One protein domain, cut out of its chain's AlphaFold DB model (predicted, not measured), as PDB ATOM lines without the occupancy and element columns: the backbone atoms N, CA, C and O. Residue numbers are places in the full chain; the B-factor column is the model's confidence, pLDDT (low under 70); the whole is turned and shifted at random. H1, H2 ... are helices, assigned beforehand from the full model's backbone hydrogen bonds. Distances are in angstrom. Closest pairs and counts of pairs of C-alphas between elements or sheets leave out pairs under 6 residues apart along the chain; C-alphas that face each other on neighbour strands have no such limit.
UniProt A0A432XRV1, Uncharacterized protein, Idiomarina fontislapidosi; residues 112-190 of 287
ATOM      1  N   CYS A 112      34.945  -5.431  13.569       86.88
ATOM      2  CA  CYS A 112      36.331  -5.018  13.360       86.88
ATOM      3  C   CYS A 112      36.672  -4.698  11.890       86.88
ATOM      4  O   CYS A 112      37.726  -4.126  11.631       86.88
ATOM      5  N   PHE A 113      35.816  -5.067  10.928       86.12
ATOM      6  CA  PHE A 113      36.075  -4.911   9.487       86.12
ATOM      7  C   PHE A 113      35.100  -3.958   8.801       86.12
ATOM      8  O   PHE A 113      35.381  -3.464   7.709       86.12
ATOM      9  N   VAL A 114      33.926  -3.746   9.392       81.38
ATOM     10  CA  VAL A 114      32.865  -2.941   8.793       81.38
ATOM     11  C   VAL A 114      32.253  -2.057   9.868       81.38
ATOM     12  O   VAL A 114      31.512  -2.534  10.725       81.38
ATOM     13  N   ALA A 115      32.527  -0.757   9.786       83.00
ATOM     14  CA  ALA A 115      31.805   0.242  10.558       83.00
ATOM     15  C   ALA A 115      30.421   0.447   9.926       83.00
ATOM     16  O   ALA A 115      30.300   0.973   8.818       83.00
ATOM     17  N   GLN A 116      29.373  -0.011  10.604       85.56
ATOM     18  CA  GLN A 116      27.994   0.122  10.140       85.56
ATOM     19  C   GLN A 116      27.008   0.155  11.307       85.56
ATOM     20  O   GLN A 116      27.291  -0.362  12.385       85.56
ATOM     21  N   ASP A 117      25.836   0.746  11.066       88.88
ATOM     22  CA  ASP A 117      24.722   0.726  12.014       88.88
ATOM     23  C   ASP A 117      24.278  -0.713  12.342       88.88
ATOM     24  O   ASP A 117      24.305  -1.599  11.480       88.88
ATOM     25  N   LEU A 118      23.818  -0.927  13.577       85.25
ATOM     26  CA  LEU A 118      23.437  -2.237  14.106       85.25
ATOM     27  C   LEU A 118      22.342  -2.923  13.274       85.25
ATOM     28  O   LEU A 118      22.434  -4.124  13.008       85.25
ATOM     29  N   LEU A 119      21.321  -2.185  12.824       86.44
ATOM     30  CA  LEU A 119      20.230  -2.759  12.031       86.44
ATOM     31  C   LEU A 119      20.714  -3.172  10.645       86.44
ATOM     32  O   LEU A 119      20.220  -4.148  10.081       86.44
ATOM     33  N   LYS A 120      21.684  -2.454  10.077       87.06
ATOM     34  CA  LYS A 120      22.326  -2.876   8.833       87.06
ATOM     35  C   LYS A 120      23.207  -4.104   9.076       87.06
ATOM     36  O   LYS A 120      23.059  -5.090   8.360       87.06
ATOM     37  N   HIS A 121      24.028  -4.088  10.128       85.94
ATOM     38  CA  HIS A 121      24.933  -5.182  10.503       85.94
ATOM     39  C   HIS A 121      24.238  -6.533  10.649       85.94
ATOM     40  O   HIS A 121      24.753  -7.567  10.209       85.94
ATOM     41  N   ALA A 122      23.047  -6.497  11.241       86.69
ATOM     42  CA  ALA A 122      22.221  -7.653  11.537       86.69
ATOM     43  C   ALA A 122      21.541  -8.280  10.298       86.69
ATOM     44  O   ALA A 122      20.963  -9.364  10.405       86.69
ATOM     45  N   LYS A 123      21.574  -7.636   9.121       87.75
ATOM     46  CA  LYS A 123      20.960  -8.184   7.900       87.75
ATOM     47  C   LYS A 123      21.728  -9.401   7.384       87.75
ATOM     48  O   LYS A 123      22.955  -9.388   7.297       87.75
ATOM     49  N   ALA A 124      20.982 -10.416   6.943       86.75
ATOM     50  CA  ALA A 124      21.542 -11.630   6.346       86.75
ATOM     51  C   ALA A 124      22.425 -11.322   5.123       86.75
ATOM     52  O   ALA A 124      23.519 -11.857   5.009       86.75
ATOM     53  N   GLU A 125      22.004 -10.397   4.254       89.81
ATOM     54  CA  GLU A 125      22.761  -9.972   3.062       89.81
ATOM     55  C   GLU A 125      24.174  -9.479   3.400       89.81
ATOM     56  O   GLU A 125      25.148  -9.903   2.777       89.81
ATOM     57  N   GLU A 126      24.305  -8.649   4.436       90.69
ATOM     58  CA  GLU A 126      25.599  -8.118   4.880       90.69
ATOM     59  C   GLU A 126      26.489  -9.223   5.460       90.69
ATOM     60  O   GLU A 126      27.715  -9.191   5.323       90.69
ATOM     61  N   LYS A 127      25.886 -10.221   6.117       90.75
ATOM     62  CA  LYS A 127      26.606 -11.380   6.651       90.75
ATOM     63  C   LYS A 127      27.078 -12.311   5.543       90.75
ATOM     64  O   LYS A 127      28.234 -12.725   5.558       90.75
ATOM     65  N   MET A 128      26.225 -12.592   4.563       91.56
ATOM     66  CA  MET A 128      26.586 -13.401   3.402       91.56
ATOM     67  C   MET A 128      27.685 -12.726   2.574       91.56
ATOM     68  O   MET A 128      28.672 -13.374   2.227       91.56
ATOM     69  N   SER A 129      27.579 -11.411   2.344       92.12
ATOM     70  CA  SER A 129      28.631 -10.627   1.682       92.12
ATOM     71  C   SER A 129      29.954 -10.708   2.444       92.12
ATOM     72  O   SER A 129      31.008 -10.913   1.843       92.12
ATOM     73  N   PHE A 130      29.913 -10.620   3.776       93.38
ATOM     74  CA  PHE A 130      31.109 -10.805   4.591       93.38
ATOM     75  C   PHE A 130      31.697 -12.214   4.456       93.38
ATOM     76  O   PHE A 130      32.902 -12.351   4.278       93.38
ATOM     77  N   CYS A 131      30.864 -13.258   4.463       94.94
ATOM     78  CA  CYS A 131      31.323 -14.630   4.247       94.94
ATOM     79  C   CYS A 131      32.001 -14.796   2.879       94.94
ATOM     80  O   CYS A 131      33.024 -15.465   2.799       94.94
ATOM     81  N   GLN A 132      31.482 -14.166   1.818       93.81
ATOM     82  CA  GLN A 132      32.146 -14.159   0.510       93.81
ATOM     83  C   GLN A 132      33.531 -13.499   0.589       93.81
ATOM     84  O   GLN A 132      34.499 -14.105   0.142       93.81
ATOM     85  N   LYS A 133      33.653 -12.334   1.241       92.19
ATOM     86  CA  LYS A 133      34.956 -11.670   1.437       92.19
ATOM     87  C   LYS A 133      35.962 -12.574   2.150       92.19
ATOM     88  O   LYS A 133      37.115 -12.628   1.743       92.19
ATOM     89  N   LEU A 134      35.533 -13.316   3.175       92.69
ATOM     90  CA  LEU A 134      36.400 -14.278   3.864       92.69
ATOM     91  C   LEU A 134      36.915 -15.383   2.930       92.69
ATOM     92  O   LEU A 134      38.062 -15.801   3.065       92.69
ATOM     93  N   LEU A 135      36.085 -15.861   1.997       92.94
ATOM     94  CA  LEU A 135      36.498 -16.861   1.009       92.94
ATOM     95  C   LEU A 135      37.505 -16.278   0.013       92.94
ATOM     96  O   LEU A 135      38.509 -16.927  -0.267       92.94
ATOM     97  N   ASP A 136      37.280 -15.048  -0.446       90.50
ATOM     98  CA  ASP A 136      38.203 -14.346  -1.346       90.50
ATOM     99  C   ASP A 136      39.560 -14.087  -0.654       90.50
ATOM    100  O   ASP A 136      40.631 -14.217  -1.253       90.50
ATOM    101  N   TRP A 137      39.533 -13.786   0.649       89.31
ATOM    102  CA  TRP A 137      40.729 -13.637   1.487       89.31
ATOM    103  C   TRP A 137      41.435 -14.955   1.796       89.31
ATOM    104  O   TRP A 137      42.633 -14.951   2.053       89.31
ATOM    105  N   ALA A 138      40.734 -16.090   1.772       89.25
ATOM    106  CA  ALA A 138      41.384 -17.390   1.915       89.25
ATOM    107  C   ALA A 138      42.309 -17.698   0.720       89.25
ATOM    108  O   ALA A 138      43.279 -18.439   0.874       89.25
ATOM    109  N   ASP A 139      42.015 -17.119  -0.449       80.44
ATOM    110  CA  ASP A 139      42.770 -17.314  -1.692       80.44
ATOM    111  C   ASP A 139      43.861 -16.266  -1.926       80.44
ATOM    112  O   ASP A 139      44.803 -16.500  -2.685       80.44
ATOM    113  N   THR A 140      43.778 -15.126  -1.245       77.62
ATOM    114  CA  THR A 140      44.746 -14.035  -1.356       77.62
ATOM    115  C   THR A 140      45.625 -13.997  -0.104       77.62
ATOM    116  O   THR A 140      45.143 -13.818   1.012       77.62
ATOM    117  N   ARG A 141      46.944 -14.208  -0.252       58.56
ATOM    118  CA  ARG A 141      47.885 -14.160   0.887       58.56
ATOM    119  C   ARG A 141      47.780 -12.799   1.595       58.56
ATOM    120  O   ARG A 141      47.940 -11.754   0.971       58.56
ATOM    121  N   GLN A 142      47.485 -12.851   2.895       62.75
ATOM    122  CA  GLN A 142      47.084 -11.738   3.759       62.75
ATOM    123  C   GLN A 142      48.197 -10.712   4.029       62.75
ATOM    124  O   GLN A 142      48.738 -10.678   5.125       62.75
ATOM    125  N   THR A 143      48.454  -9.785   3.109       58.00
ATOM    126  CA  THR A 143      49.111  -8.511   3.475       58.00
ATOM    127  C   THR A 143      48.122  -7.512   4.093       58.00
ATOM    128  O   THR A 143      48.516  -6.599   4.812       58.00
ATOM    129  N   ILE A 144      46.812  -7.707   3.879       62.22
ATOM    130  CA  ILE A 144      45.744  -6.759   4.260       62.22
ATOM    131  C   ILE A 144      45.607  -6.590   5.785       62.22
ATOM    132  O   ILE A 144      45.174  -5.537   6.247       62.22
ATOM    133  N   PHE A 145      45.986  -7.593   6.583       70.19
ATOM    134  CA  PHE A 145      45.768  -7.576   8.036       70.19
ATOM    135  C   PHE A 145      47.038  -7.432   8.864       70.19
ATOM    136  O   PHE A 145      46.930  -7.266  10.073       70.19
ATOM    137  N   GLU A 146      48.226  -7.487   8.259       70.06
ATOM    138  CA  GLU A 146      49.496  -7.533   9.000       70.06
ATOM    139  C   GLU A 146      49.707  -6.285   9.866       70.06
ATOM    140  O   GLU A 146      50.143  -6.397  11.011       70.06
ATOM    141  N   GLN A 147      49.301  -5.111   9.375       68.00
ATOM    142  CA  GLN A 147      49.480  -3.838  10.082       68.00
ATOM    143  C   GLN A 147      48.530  -3.672  11.281       68.00
ATOM    144  O   GLN A 147      48.921  -3.111  12.302       68.00
ATOM    145  N   SER A 148      47.316  -4.222  11.200       75.00
ATOM    146  CA  SER A 148      46.273  -4.073  12.232       75.00
ATOM    147  C   SER A 148      46.002  -5.369  12.999       75.00
ATOM    148  O   SER A 148      45.036  -5.474  13.749       75.00
ATOM    149  N   ARG A 149      46.837  -6.399  12.825       75.81
ATOM    150  CA  ARG A 149      46.558  -7.735  13.367       75.81
ATOM    151  C   ARG A 149      46.426  -7.736  14.885       75.81
ATOM    152  O   ARG A 149      45.537  -8.384  15.428       75.81
ATOM    153  N   HIS A 150      47.303  -6.988  15.546       79.38
ATOM    154  CA  HIS A 150      47.394  -6.898  16.999       79.38
ATOM    155  C   HIS A 150      46.170  -6.229  17.643       79.38
ATOM    156  O   HIS A 150      45.957  -6.403  18.838       79.38
ATOM    157  N   THR A 151      45.355  -5.497  16.873       85.25
ATOM    158  CA  THR A 151      44.144  -4.843  17.389       85.25
ATOM    159  C   THR A 151      42.920  -5.757  17.386       85.25
ATOM    160  O   THR A 151      41.895  -5.406  17.964       85.25
ATOM    161  N   PHE A 152      42.985  -6.919  16.725       88.19
ATOM    162  CA  PHE A 152      41.867  -7.860  16.703       88.19
ATOM    163  C   PHE A 152      41.829  -8.736  17.963       88.19
ATOM    164  O   PHE A 152      42.883  -9.057  18.516       88.19
ATOM    165  N   PRO A 153      40.643  -9.216  18.382       90.88
ATOM    166  CA  PRO A 153      40.537 -10.257  19.403       90.88
ATOM    167  C   PRO A 153      41.380 -11.490  19.052       90.88
ATOM    168  O   PRO A 153      41.482 -11.858  17.878       90.88
ATOM    169  N   ILE A 154      41.948 -12.158  20.060       91.25
ATOM    170  CA  ILE A 154      42.867 -13.296  19.873       91.25
ATOM    171  C   ILE A 154      42.236 -14.383  18.994       91.25
ATOM    172  O   ILE A 154      42.863 -14.836  18.034       91.25
ATOM    173  N   LEU A 155      40.976 -14.750  19.254       93.25
ATOM    174  CA  LEU A 155      40.281 -15.768  18.465       93.25
ATOM    175  C   LEU A 155      40.077 -15.337  17.003       93.25
ATOM    176  O   LEU A 155      40.192 -16.157  16.093       93.25
ATOM    177  N   THR A 156      39.849 -14.042  16.754       92.94
ATOM    178  CA  THR A 156      39.782 -13.492  15.390       92.94
ATOM    179  C   THR A 156      41.138 -13.577  14.697       92.94
ATOM    180  O   THR A 156      41.205 -14.000  13.545       92.94
ATOM    181  N   GLN A 157      42.238 -13.260  15.388       90.25
ATOM    182  CA  GLN A 157      43.583 -13.397  14.822       90.25
ATOM    183  C   GLN A 157      43.905 -14.848  14.447       90.25
ATOM    184  O   GLN A 157      44.479 -15.093  13.382       90.25
ATOM    185  N   GLN A 158      43.536 -15.801  15.307       91.50
ATOM    186  CA  GLN A 158      43.709 -17.233  15.063       91.50
ATOM    187  C   GLN A 158      42.843 -17.709  13.890       91.50
ATOM    188  O   GLN A 158      43.349 -18.359  12.981       91.50
ATOM    189  N   SER A 159      41.570 -17.321  13.855       93.69
ATOM    190  CA  SER A 159      40.648 -17.693  12.775       93.69
ATOM    191  C   SER A 159      41.057 -17.103  11.425       93.69
ATOM    192  O   SER A 159      40.926 -17.766  10.400       93.69
ATOM    193  N   LEU A 160      41.626 -15.891  11.404       90.62
ATOM    194  CA  LEU A 160      42.211 -15.309  10.194       90.62
ATOM    195  C   LEU A 160      43.417 -16.113   9.682       90.62
ATOM    196  O   LEU A 160      43.598 -16.210   8.473       90.62
ATOM    197  N   ASN A 161      44.229 -16.708  10.564       88.56
ATOM    198  CA  ASN A 161      45.323 -17.599  10.146       88.56
ATOM    199  C   ASN A 161      44.823 -18.907   9.521       88.56
ATOM    200  O   ASN A 161      45.557 -19.535   8.764       88.56
ATOM    201  N   ASP A 162      43.586 -19.304   9.818       90.19
ATOM    202  CA  ASP A 162      42.987 -20.554   9.360       90.19
ATOM    203  C   ASP A 162      41.739 -20.318   8.485       90.19
ATOM    204  O   ASP A 162      40.776 -21.082   8.510       90.19
ATOM    205  N   LEU A 163      41.739 -19.262   7.658       92.62
ATOM    206  CA  LEU A 163      40.646 -19.020   6.695       92.62
ATOM    207  C   LEU A 163      40.460 -20.179   5.711       92.62
ATOM    208  O   LEU A 163      39.350 -20.416   5.224       92.62
ATOM    209  N   LYS A 164      41.528 -20.939   5.446       92.44
ATOM    210  CA  LYS A 164      41.450 -22.164   4.653       92.44
ATOM    211  C   LYS A 164      40.438 -23.141   5.255       92.44
ATOM    212  O   LYS A 164      39.643 -23.703   4.504       92.44
ATOM    213  N   ARG A 165      40.389 -23.288   6.585       94.62
ATOM    214  CA  ARG A 165      39.392 -24.134   7.246       94.62
ATOM    215  C   ARG A 165      37.967 -23.653   6.992       94.62
ATOM    216  O   ARG A 165      37.111 -24.468   6.655       94.62
ATOM    217  N   PHE A 166      37.707 -22.349   7.076       95.50
ATOM    218  CA  PHE A 166      36.387 -21.804   6.734       95.50
ATOM    219  C   PHE A 166      36.007 -22.103   5.277       95.50
ATOM    220  O   PHE A 166      34.887 -22.543   5.000       95.50
ATOM    221  N   LYS A 167      36.955 -21.947   4.347       94.62
ATOM    222  CA  LYS A 167      36.765 -22.295   2.934       94.62
ATOM    223  C   LYS A 167      36.445 -23.780   2.740       94.62
ATOM    224  O   LYS A 167      35.536 -24.112   1.980       94.62
ATOM    225  N   GLU A 168      37.127 -24.673   3.453       94.06
ATOM    226  CA  GLU A 168      36.832 -26.110   3.429       94.06
ATOM    227  C   GLU A 168      35.424 -26.425   3.964       94.06
ATOM    228  O   GLU A 168      34.701 -27.226   3.363       94.06
ATOM    229  N   ILE A 169      34.985 -25.761   5.043       95.12
ATOM    230  CA  ILE A 169      33.614 -25.881   5.571       95.12
ATOM    231  C   ILE A 169      32.593 -25.363   4.546       95.12
ATOM    232  O   ILE A 169      31.556 -25.994   4.357       95.12
ATOM    233  N   CYS A 170      32.898 -24.297   3.807       94.50
ATOM    234  CA  CYS A 170      32.001 -23.740   2.788       94.50
ATOM    235  C   CYS A 170      31.992 -24.503   1.454       94.50
ATOM    236  O   CYS A 170      31.102 -24.282   0.633       94.50
ATOM    237  N   ALA A 171      32.956 -25.393   1.206       92.00
ATOM    238  CA  ALA A 171      33.061 -26.106  -0.066       92.00
ATOM    239  C   ALA A 171      31.777 -26.897  -0.390       92.00
ATOM    240  O   ALA A 171      31.362 -27.748   0.396       92.00
ATOM    241  N   GLY A 172      31.157 -26.626  -1.541       87.81
ATOM    242  CA  GLY A 172      29.914 -27.281  -1.967       87.81
ATOM    243  C   GLY A 172      28.627 -26.730  -1.339       87.81
ATOM    244  O   GLY A 172      27.560 -27.280  -1.601       87.81
ATOM    245  N   LEU A 173      28.705 -25.656  -0.542       92.88
ATOM    246  CA  LEU A 173      27.536 -24.959  -0.001       92.88
ATOM    247  C   LEU A 173      27.082 -23.817  -0.919       92.88
ATOM    248  O   LEU A 173      27.905 -23.153  -1.560       92.88
ATOM    249  N   SER A 174      25.771 -23.559  -0.949       92.00
ATOM    250  CA  SER A 174      25.208 -22.389  -1.635       92.00
ATOM    251  C   SER A 174      25.609 -21.086  -0.939       92.00
ATOM    252  O   SER A 174      26.119 -21.092   0.182       92.00
ATOM    253  N   HIS A 175      25.378 -19.947  -1.593       90.00
ATOM    254  CA  HIS A 175      25.680 -18.637  -1.017       90.00
ATOM    255  C   HIS A 175      24.917 -18.393   0.298       90.00
ATOM    256  O   HIS A 175      25.496 -17.917   1.271       90.00
ATOM    257  N   GLU A 176      23.650 -18.803   0.349       89.25
ATOM    258  CA  GLU A 176      22.761 -18.676   1.507       89.25
ATOM    259  C   GLU A 176      23.232 -19.531   2.689       89.25
ATOM    260  O   GLU A 176      23.212 -19.085   3.831       89.25
ATOM    261  N   GLN A 177      23.740 -20.733   2.412       92.75
ATOM    262  CA  GLN A 177      24.203 -21.684   3.429       92.75
ATOM    263  C   GLN A 177      25.523 -21.277   4.101       92.75
ATOM    264  O   GLN A 177      25.918 -21.865   5.108       92.75
ATOM    265  N   ARG A 178      26.235 -20.281   3.564       93.19
ATOM    266  CA  ARG A 178      27.513 -19.821   4.136       93.19
ATOM    267  C   ARG A 178      27.341 -19.111   5.471       93.19
ATOM    268  O   ARG A 178      28.265 -19.126   6.277       93.19
ATOM    269  N   GLN A 179      26.174 -18.524   5.719       93.25
ATOM    270  CA  GLN A 179      25.852 -17.968   7.028       93.25
ATOM    271  C   GLN A 179      25.811 -19.072   8.096       93.25
ATOM    272  O   GLN A 179      26.483 -18.955   9.119       93.25
ATOM    273  N   ASP A 180      25.119 -20.179   7.827       95.00
ATOM    274  CA  ASP A 180      25.071 -21.327   8.740       95.00
ATOM    275  C   ASP A 180      26.447 -21.984   8.897       95.00
ATOM    276  O   ASP A 180      26.855 -22.355   9.998       95.00
ATOM    277  N   ALA A 181      27.228 -22.034   7.815       96.00
ATOM    278  CA  ALA A 181      28.622 -22.469   7.858       96.00
ATOM    279  C   ALA A 181      29.497 -21.574   8.750       96.00
ATOM    280  O   ALA A 181      30.409 -22.067   9.410       96.00
ATOM    281  N   PHE A 182      29.222 -20.269   8.804       97.06
ATOM    282  CA  PHE A 182      29.926 -19.334   9.679       97.06
ATOM    283  C   PHE A 182      29.582 -19.560  11.160       97.06
ATOM    284  O   PHE A 182      30.469 -19.491  12.018       97.06
ATOM    285  N   HIS A 183      28.328 -19.902  11.469       97.19
ATOM    286  CA  HIS A 183      27.928 -20.339  12.812       97.19
ATOM    287  C   HIS A 183      28.610 -21.655  13.199       97.19
ATOM    288  O   HIS A 183      29.194 -21.752  14.277       97.19
ATOM    289  N   LEU A 184      28.620 -22.635  12.292       97.50
ATOM    290  CA  LEU A 184      29.311 -23.908  12.490       97.50
ATOM    291  C   LEU A 184      30.818 -23.715  12.712       97.50
ATOM    292  O   LEU A 184      31.388 -24.308  13.624       97.50
ATOM    293  N   TRP A 185      31.466 -22.862  11.921       97.94
ATOM    294  CA  TRP A 185      32.885 -22.558  12.094       97.94
ATOM    295  C   TRP A 185      33.162 -21.862  13.431       97.94
ATOM    296  O   TRP A 185      34.118 -22.217  14.116       97.94
ATOM    297  N   THR A 186      32.279 -20.950  13.856       98.19
ATOM    298  CA  THR A 186      32.320 -20.360  15.206       98.19
ATOM    299  C   THR A 186      32.232 -21.434  16.291       98.19
ATOM    300  O   THR A 186      32.964 -21.361  17.279       98.19
ATOM    301  N   ALA A 187      31.398 -22.459  16.104       98.25
ATOM    302  CA  ALA A 187      31.337 -23.601  17.009       98.25
ATOM    303  C   ALA A 187      32.671 -24.377  17.033       98.25
ATOM    304  O   ALA A 187      33.190 -24.662  18.113       98.25
ATOM    305  N   GLU A 188      33.267 -24.659  15.864       97.62
ATOM    306  CA  GLU A 188      34.546 -25.382  15.764       97.62
ATOM    307  C   GLU A 188      35.686 -24.672  16.506       97.62
ATOM    308  O   GLU A 188      36.380 -25.301  17.305       97.62
ATOM    309  N   VAL A 189      35.887 -23.373  16.262       97.50
ATOM    310  CA  VAL A 189      37.026 -22.636  16.840       97.50
ATOM    311  C   VAL A 189      36.888 -22.408  18.346       97.50
ATOM    312  O   VAL A 189      37.889 -22.228  19.030       97.50
ATOM    313  N   ASN A 190      35.666 -22.479  18.881       97.81
ATOM    314  CA  ASN A 190      35.408 -22.415  20.321       97.81
ATOM    315  C   ASN A 190      35.418 -23.790  21.007       97.81
ATOM    316  O   ASN A 190      35.112 -23.877  22.201       97.81
TER     317      ASN A 190
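What this domain is: This is residues 112 to 190 of the 287 residues of an uncharacterized protein of Idiomarina fontislapidosi (UniProt A0A432XRV1). Three helices, H2, H4 and H5, cross steeply to form the core; H3 lies near the end of H5, and residues 115 to 123, holding short H1, stick out. A long loop, residues 140 to 153, joins H2 to H3. The printed part has 79 residues with five named helices, H1 to H5 in order, all helix; it is compact, radius of gyration of the C-alphas 12.6 A, spanning 32 by 31 by 24 A.

Where its parts are: Find C-alpha 124 at (21.542, -11.630, 6.346); from there H2, residues 124 to 139, runs 23.4 A. H1 is residues 118 to 121, 4.9 A; H3, 154 to 161, 10.9 A; H4, 163 to 170, 10.6 A. H5, 178 to 189, runs 16.1 A to (37.026, -22.636, 16.840).

How they stand to each other: H2 touches H4 with residues 134 to 138 alone, closest C-alphas Ala 138 and Leu 163, 5.1 A, at a steep 55 degrees. H2 touches H5 with 124 to 131 alone, closest C-alphas Met 128 and Gln 179, 5.9 A. Every O i to N i+4 pair is within hydrogen-bond range in H3, H4 and H5, and 11 of 12 in H2; H1 is too short.

The domain as a whole: The printed part has no cut. Look for pLDDT under 70 at residues 141 to 144 and 147.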